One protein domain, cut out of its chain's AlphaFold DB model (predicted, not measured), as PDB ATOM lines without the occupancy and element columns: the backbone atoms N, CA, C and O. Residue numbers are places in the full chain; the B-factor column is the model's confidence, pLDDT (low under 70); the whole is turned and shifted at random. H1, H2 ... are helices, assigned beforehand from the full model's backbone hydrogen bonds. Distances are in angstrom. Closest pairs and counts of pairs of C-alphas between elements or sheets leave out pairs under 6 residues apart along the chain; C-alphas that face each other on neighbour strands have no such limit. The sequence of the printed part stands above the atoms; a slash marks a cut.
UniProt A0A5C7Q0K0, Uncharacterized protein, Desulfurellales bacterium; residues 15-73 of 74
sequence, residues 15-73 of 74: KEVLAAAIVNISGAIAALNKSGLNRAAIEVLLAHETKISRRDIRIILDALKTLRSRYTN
ATOM      1  N   LYS A  15      41.395  23.813 -78.564       68.12
ATOM      2  CA  LYS A  15      42.111  22.766 -79.306       68.12
ATOM      3  C   LYS A  15      41.228  21.994 -80.293       68.12
ATOM      4  O   LYS A  15      41.680  21.709 -81.398       68.12
ATOM      5  N   GLU A  16      39.994  21.672 -79.923       77.19
ATOM      6  CA  GLU A  16      39.013  20.989 -80.771       77.19
ATOM      7  C   GLU A  16      38.560  21.887 -81.923       77.19
ATOM      8  O   GLU A  16      38.477  21.433 -83.063       77.19
ATOM      9  N   VAL A  17      38.357  23.182 -81.655       82.19
ATOM     10  CA  VAL A  17      38.017  24.174 -82.690       82.19
ATOM     11  C   VAL A  17      39.147  24.290 -83.714       82.19
ATOM     12  O   VAL A  17      38.906  24.254 -84.924       82.19
ATOM     13  N   LEU A  18      40.395  24.375 -83.243       78.25
ATOM     14  CA  LEU A  18      41.567  24.443 -84.114       78.25
ATOM     15  C   LEU A  18      41.753  23.152 -84.925       78.25
ATOM     16  O   LEU A  18      42.001  23.214 -86.131       78.25
ATOM     17  N   ALA A  19      41.601  21.985 -84.293       81.69
ATOM     18  CA  ALA A  19      41.674  20.698 -84.976       81.69
ATOM     19  C   ALA A  19      40.584  20.580 -86.055       81.69
ATOM     20  O   ALA A  19      40.886  20.217 -87.194       81.69
ATOM     21  N   ALA A  20      39.346  20.973 -85.743       84.81
ATOM     22  CA  ALA A  20      38.239  20.992 -86.694       84.81
ATOM     23  C   ALA A  20      38.524  21.917 -87.889       84.81
ATOM     24  O   ALA A  20      38.316  21.526 -89.039       84.81
ATOM     25  N   ALA A  21      39.075  23.112 -87.649       86.81
ATOM     26  CA  ALA A  21      39.468  24.029 -88.716       86.81
ATOM     27  C   ALA A  21      40.548  23.423 -89.634       86.81
ATOM     28  O   ALA A  21      40.406  23.457 -90.859       86.81
ATOM     29  N   ILE A  22      41.593  22.806 -89.065       85.38
ATOM     30  CA  ILE A  22      42.664  22.141 -89.831       85.38
ATOM     31  C   ILE A  22      42.098  20.992 -90.680       85.38
ATOM     32  O   ILE A  22      42.458  20.847 -91.855       85.38
ATOM     33  N   VAL A  23      41.187  20.192 -90.118       86.56
ATOM     34  CA  VAL A  23      40.512  19.101 -90.836       86.56
ATOM     35  C   VAL A  23      39.681  19.635 -91.995       86.56
ATOM     36  O   VAL A  23      39.798  19.109 -93.105       86.56
ATOM     37  N   ASN A  24      38.901  20.692 -91.771       89.19
ATOM     38  CA  ASN A  24      38.058  21.304 -92.795       89.19
ATOM     39  C   ASN A  24      38.888  21.865 -93.952       89.19
ATOM     40  O   ASN A  24      38.601  21.572 -95.114       89.19
ATOM     41  N   ILE A  25      39.969  22.594 -93.652       87.69
ATOM     42  CA  ILE A  25      40.884  23.133 -94.667       87.69
ATOM     43  C   ILE A  25      41.510  21.993 -95.478       87.69
ATOM     44  O   ILE A  25      41.495  22.009 -96.710       87.69
ATOM     45  N   SER A  26      42.026  20.962 -94.807       85.56
ATOM     46  CA  SER A  26      42.625  19.809 -95.484       85.56
ATOM     47  C   SER A  26      41.608  19.045 -96.343       85.56
ATOM     48  O   SER A  26      41.929  18.627 -97.459       85.56
ATOM     49  N   GLY A  27      40.374  18.891 -95.858       87.00
ATOM     50  CA  GLY A  27      39.264  18.290 -96.596       87.00
ATOM     51  C   GLY A  27      38.912  19.072 -97.860       87.00
ATOM     52  O   GLY A  27      38.817  18.475 -98.934       87.00
ATOM     53  N   ALA A  28      38.816  20.398 -97.763       89.06
ATOM     54  CA  ALA A  28      38.562  21.275 -98.903       89.06
ATOM     55  C   ALA A  28      39.671  21.172 -99.965       89.06
ATOM     56  O   ALA A  28      39.377  21.003-101.147       89.06
ATOM     57  N   ILE A  29      40.946  21.167 -99.557       85.12
ATOM     58  CA  ILE A  29      42.075  20.971-100.481       85.12
ATOM     59  C   ILE A  29      42.031  19.583-101.133       85.12
ATOM     60  O   ILE A  29      42.312  19.446-102.325       85.12
ATOM     61  N   ALA A  30      41.672  18.534-100.390       84.31
ATOM     62  CA  ALA A  30      41.526  17.195-100.956       84.31
ATOM     63  C   ALA A  30      40.382  17.121-101.981       84.31
ATOM     64  O   ALA A  30      40.549  16.493-103.025       84.31
ATOM     65  N   ALA A  31      39.250  17.779-101.715       87.50
ATOM     66  CA  ALA A  31      38.135  17.882-102.651       87.50
ATOM     67  C   ALA A  31      38.525  18.667-103.913       87.50
ATOM     68  O   ALA A  31      38.241  18.220-105.022       87.50
ATOM     69  N   LEU A  32      39.261  19.770-103.756       84.75
ATOM     70  CA  LEU A  32      39.766  20.579-104.866       84.75
ATOM     71  C   LEU A  32      40.718  19.785-105.775       84.75
ATOM     72  O   LEU A  32      40.637  19.885-106.990       84.75
ATOM     73  N   ASN A  33      41.576  18.933-105.205       81.19
ATOM     74  CA  ASN A  33      42.435  18.042-105.998       81.19
ATOM     75  C   ASN A  33      41.649  16.936-106.732       81.19
ATOM     76  O   ASN A  33      42.171  16.343-107.674       81.19
ATOM     77  N   LYS A  34      40.425  16.618-106.288       84.44
ATOM     78  CA  LYS A  34      39.553  15.598-106.893       84.44
ATOM     79  C   LYS A  34      38.563  16.171-107.912       84.44
ATOM     80  O   LYS A  34      38.025  15.401-108.696       84.44
ATOM     81  N   SER A  35      38.325  17.485-107.930       81.19
ATOM     82  CA  SER A  35      37.304  18.135-108.773       81.19
ATOM     83  C   SER A  35      37.671  18.241-110.262       81.19
ATOM     84  O   SER A  35      36.980  18.914-111.020       81.19
ATOM     85  N   GLY A  36      38.764  17.603-110.695       78.75
ATOM     86  CA  GLY A  36      39.319  17.722-112.049       78.75
ATOM     87  C   GLY A  36      40.309  18.879-112.203       78.75
ATOM     88  O   GLY A  36      41.055  18.924-113.182       78.75
ATOM     89  N   LEU A  37      40.393  19.773-111.211       82.00
ATOM     90  CA  LEU A  37      41.440  20.781-111.145       82.00
ATOM     91  C   LEU A  37      42.741  20.117-110.679       82.00
ATOM     92  O   LEU A  37      42.871  19.694-109.529       82.00
ATOM     93  N   ASN A  38      43.715  19.993-111.582       83.06
ATOM     94  CA  ASN A  38      44.992  19.401-111.208       83.06
ATOM     95  C   ASN A  38      45.729  20.294-110.191       83.06
ATOM     96  O   ASN A  38      45.565  21.517-110.148       83.06
ATOM     97  N   ARG A  39      46.585  19.676-109.376       87.12
ATOM     98  CA  ARG A  39      47.337  20.368-108.322       87.12
ATOM     99  C   ARG A  39      48.136  21.572-108.835       87.12
ATOM    100  O   ARG A  39      48.245  22.578-108.140       87.12
ATOM    101  N   ALA A  40      48.675  21.490-110.049       89.69
ATOM    102  CA  ALA A  40      49.448  22.575-110.642       89.69
ATOM    103  C   ALA A  40      48.587  23.813-110.942       89.69
ATOM    104  O   ALA A  40      49.059  24.929-110.744       89.69
ATOM    105  N   ALA A  41      47.332  23.636-111.363       90.88
ATOM    106  CA  ALA A  41      46.397  24.735-111.586       90.88
ATOM    107  C   ALA A  41      46.049  25.448-110.272       90.88
ATOM    108  O   ALA A  41      46.055  26.675-110.228       90.88
ATOM    109  N   ILE A  42      45.855  24.697-109.183       89.62
ATOM    110  CA  ILE A  42      45.645  25.263-107.839       89.62
ATOM    111  C   ILE A  42      46.843  26.128-107.428       89.62
ATOM    112  O   ILE A  42      46.666  27.266-107.002       89.62
ATOM    113  N   GLU A  43      48.070  25.620-107.598       93.25
ATOM    114  CA  GLU A  43      49.291  26.388-107.309       93.25
ATOM    115  C   GLU A  43      49.378  27.682-108.132       93.25
ATOM    116  O   GLU A  43      49.809  28.706-107.609       93.25
ATOM    117  N   VAL A  44      48.987  27.648-109.412       94.44
ATOM    118  CA  VAL A  44      49.000  28.824-110.299       94.44
ATOM    119  C   VAL A  44      47.957  29.854-109.873       94.44
ATOM    120  O   VAL A  44      48.291  31.032-109.769       94.44
ATOM    121  N   LEU A  45      46.724  29.426-109.593       92.50
ATOM    122  CA  LEU A  45      45.644  30.318-109.160       92.50
ATOM    123  C   LEU A  45      45.992  31.004-107.836       92.50
ATOM    124  O   LEU A  45      45.870  32.220-107.716       92.50
ATOM    125  N   LEU A  46      46.512  30.245-106.867       93.00
ATOM    126  CA  LEU A  46      46.938  30.798-105.583       93.00
ATOM    127  C   LEU A  46      48.131  31.744-105.733       93.00
ATOM    128  O   LEU A  46      48.155  32.784-105.082       93.00
ATOM    129  N   ALA A  47      49.103  31.429-106.593       96.38
ATOM    130  CA  ALA A  47      50.244  32.312-106.837       96.38
ATOM    131  C   ALA A  47      49.805  33.624-107.489       96.38
ATOM    132  O   ALA A  47      50.295  34.692-107.129       96.38
ATOM    133  N   HIS A  48      48.853  33.552-108.422       96.19
ATOM    134  CA  HIS A  48      48.275  34.733-109.045       96.19
ATOM    135  C   HIS A  48      47.572  35.631-108.020       96.19
ATOM    136  O   HIS A  48      47.794  36.842-108.037       96.19
ATOM    137  N   GLU A  49      46.763  35.049-107.135       97.19
ATOM    138  CA  GLU A  49      45.960  35.799-106.165       97.19
ATOM    139  C   GLU A  49      46.808  36.372-105.025       97.19
ATOM    140  O   GLU A  49      46.727  37.550-104.699       97.19
ATOM    141  N   THR A  50      47.684  35.551-104.447       95.44
ATOM    142  CA  THR A  50      48.450  35.917-103.243       95.44
ATOM    143  C   THR A  50      49.776  36.609-103.542       95.44
ATOM    144  O   THR A  50      50.396  37.156-102.634       95.44
ATOM    145  N   LYS A  51      50.254  36.547-104.793       96.44
ATOM    146  CA  LYS A  51      51.609  36.962-105.209       96.44
ATOM    147  C   LYS A  51      52.744  36.213-104.494       96.44
ATOM    148  O   LYS A  51      53.907  36.592-104.616       96.44
ATOM    149  N   ILE A  52      52.427  35.124-103.793       96.56
ATOM    150  CA  ILE A  52      53.400  34.227-103.168       96.56
ATOM    151  C   ILE A  52      53.993  33.301-104.237       96.56
ATOM    152  O   ILE A  52      53.328  32.918-105.205       96.56
ATOM    153  N   SER A  53      55.260  32.919-104.067       97.44
ATOM    154  CA  SER A  53      55.913  32.007-105.000       97.44
ATOM    155  C   SER A  53      55.198  30.649-105.046       97.44
ATOM    156  O   SER A  53      54.749  30.105-104.033       97.44
ATOM    157  N   ARG A  54      55.145  30.034-106.234       95.31
ATOM    158  CA  ARG A  54      54.577  28.682-106.399       95.31
ATOM    159  C   ARG A  54      55.284  27.637-105.528       95.31
ATOM    160  O   ARG A  54      54.664  26.648-105.146       95.31
ATOM    161  N   ARG A  55      56.572  27.848-105.228       95.81
ATOM    162  CA  ARG A  55      57.349  26.984-104.331       95.81
ATOM    163  C   ARG A  55      56.765  27.024-102.920       95.81
ATOM    164  O   ARG A  55      56.496  25.965-102.363       95.81
ATOM    165  N   ASP A  56      56.529  28.214-102.384       96.25
ATOM    166  CA  ASP A  56      56.050  28.373-101.009       96.25
ATOM    167  C   ASP A  56      54.602  27.896-100.869       96.25
ATOM    168  O   ASP A  56      54.270  27.196 -99.917       96.25
ATOM    169  N   ILE A  57      53.758  28.148-101.875       94.75
ATOM    170  CA  ILE A  57      52.394  27.598-101.920       94.75
ATOM    171  C   ILE A  57      52.419  26.072-101.878       94.75
ATOM    172  O   ILE A  57      51.661  25.460-101.128       94.75
ATOM    173  N   ARG A  58      53.305  25.433-102.650       94.06
ATOM    174  CA  ARG A  58      53.440  23.974-102.625       94.06
ATOM    175  C   ARG A  58      53.813  23.468-101.235       94.06
ATOM    176  O   ARG A  58      53.181  22.524-100.768       94.06
ATOM    177  N   ILE A  59      54.780  24.121-100.587       94.94
ATOM    178  CA  ILE A  59      55.210  23.800 -99.219       94.94
ATOM    179  C   ILE A  59      54.025  23.893 -98.254       94.94
ATOM    180  O   ILE A  59      53.789  22.958 -97.494       94.94
ATOM    181  N   ILE A  60      53.235  24.968 -98.323       91.75
ATOM    182  CA  ILE A  60      52.046  25.154 -97.480       91.75
ATOM    183  C   ILE A  60      51.017  24.042 -97.728       91.75
ATOM    184  O   ILE A  60      50.525  23.425 -96.783       91.75
ATOM    185  N   LEU A  61      50.714  23.737 -98.994       89.88
ATOM    186  CA  LEU A  61      49.745  22.696 -99.351       89.88
ATOM    187  C   LEU A  61      50.183  21.295 -98.885       89.88
ATOM    188  O   LEU A  61      49.335  20.495 -98.484       89.88
ATOM    189  N   ASP A  62      51.481  20.985 -98.910       90.00
ATOM    190  CA  ASP A  62      52.008  19.730 -98.356       90.00
ATOM    191  C   ASP A  62      52.014  19.732 -96.819       90.00
ATOM    192  O   ASP A  62      51.659  18.727 -96.190       90.00
ATOM    193  N   ALA A  63      52.329  20.870 -96.197       90.50
ATOM    194  CA  ALA A  63      52.281  21.028 -94.749       90.50
ATOM    195  C   ALA A  63      50.860  20.826 -94.200       90.50
ATOM    196  O   ALA A  63      50.705  20.170 -93.174       90.50
ATOM    197  N   LEU A  64      49.815  21.283 -94.902       86.19
ATOM    198  CA  LEU A  64      48.412  21.088 -94.500       86.19
ATOM    199  C   LEU A  64      48.007  19.608 -94.411       86.19
ATOM    200  O   LEU A  64      47.238  19.228 -93.525       86.19
ATOM    201  N   LYS A  65      48.541  18.746 -95.286       81.00
ATOM    202  CA  LYS A  65      48.318  17.290 -95.197       81.00
ATOM    203  C   LYS A  65      48.963  16.710 -93.941       81.00
ATOM    204  O   LYS A  65      48.357  15.895 -93.248       81.00
ATOM    205  N   THR A  66      50.175  17.168 -93.639       84.69
ATOM    206  CA  THR A  66      50.939  16.739 -92.460       84.69
ATOM    207  C   THR A  66      50.292  17.236 -91.165       84.69
ATOM    208  O   THR A  66      50.179  16.485 -90.199       84.69
ATOM    209  N   LEU A  67      49.816  18.484 -91.154       82.94
ATOM    210  CA  LEU A  67      49.109  19.100 -90.031       82.94
ATOM    211  C   LEU A  67      47.842  18.330 -89.680       82.94
ATOM    212  O   LEU A  67      47.650  18.015 -88.511       82.94
ATOM    213  N   ARG A  68      47.032  17.945 -90.674       80.94
ATOM    214  CA  ARG A  68      45.860  17.097 -90.429       80.94
ATOM    215  C   ARG A  68      46.236  15.843 -89.643       80.94
ATOM    216  O   ARG A  68      45.666  15.624 -88.587       80.94
ATOM    217  N   SER A  69      47.240  15.087 -90.094       80.69
ATOM    218  CA  SER A  69      47.675  13.867 -89.397       80.69
ATOM    219  C   SER A  69      48.132  14.112 -87.957       80.69
ATOM    220  O   SER A  69      47.956  13.235 -87.117       80.69
ATOM    221  N   ARG A  70      48.738  15.269 -87.662       82.12
ATOM    222  CA  ARG A  70      49.221  15.602 -86.312       82.12
ATOM    223  C   ARG A  70      48.099  16.014 -85.363       82.12
ATOM    224  O   ARG A  70      48.197  15.730 -84.179       82.12
ATOM    225  N   TYR A  71      47.063  16.674 -85.873       74.44
ATOM    226  CA  TYR A  71      45.967  17.210 -85.060       74.44
ATOM    227  C   TYR A  71      44.751  16.280 -84.972       74.44
ATOM    228  O   TYR A  71      43.925  16.473 -84.091       74.44
ATOM    229  N   THR A  72      44.629  15.275 -85.847       69.06
ATOM    230  CA  THR A  72      43.559  14.259 -85.770       69.06
ATOM    231  C   THR A  72      43.971  12.958 -85.086       69.06
ATOM    232  O   THR A  72      43.129  12.085 -84.933       69.06
ATOM    233  N   ASN A  73      45.246  12.799 -84.720       60.19
ATOM    234  CA  ASN A  73      45.734  11.683 -83.896       60.19
ATOM    235  C   ASN A  73      45.735  12.029 -82.390       60.19
ATOM    236  O   ASN A  73      46.482  11.417 -81.626       60.19
TER     237      ASN A  73
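What this domain is: This is residues 15 to 73 of the 74 residues of an uncharacterized protein of Desulfurellales bacterium (UniProt A0A5C7Q0K0). Two long helices, H1 and H3, form a V, with the first half of H1 beside the last part of H3, and the shorter H2 crosses the open end to make a triangle. The printed part has 59 residues with three named helices, H1, H2, H3 in chain order, and is all helix. It is only just compact, close to loose, with a radius of gyration of the C-alphas of 12.2 A and spans of 33 by 23 by 16 A.

Where its parts are: H1, residues 15 to 34, begins at C-alpha 15 (42.111, 22.766, -79.306) and measures 28.6 A. H2, residues 39 to 50, measures 16.4 A. H3, residues 54 to 71, measures 25.7 A, has a kink of 25 degrees near residue 65 and ends at C-alpha 71 (45.967, 17.210, -85.060).

How they stand to each other: H1 and H3 touch, opposite ways at a steep tilt of 51 degrees; their closest C-alphas, of Ala 19 and Tyr 71, are 5.5 A apart. H1 and H2 are close but not clearly touching, the closest C-alphas, of Asn 33 and Arg 39, being 5.9 A apart. Residues 43 to 47 of H2 touch residues 54 to 58 of H3, closest at C-alphas 47 and 54, 5.7 A; the lines are only just about perpendicular, at 72 degrees. Every O i to N i+4 pair is within hydrogen-bond range in H1 and H2, and 13 of 14 in H3.

The domain as a whole: The farthest C-alphas, of His 48 and Asn 73, are 34.2 A apart. The printed part has no cut, and both links are tight. Residues 15 and 72 to 73 have pLDDT under 70.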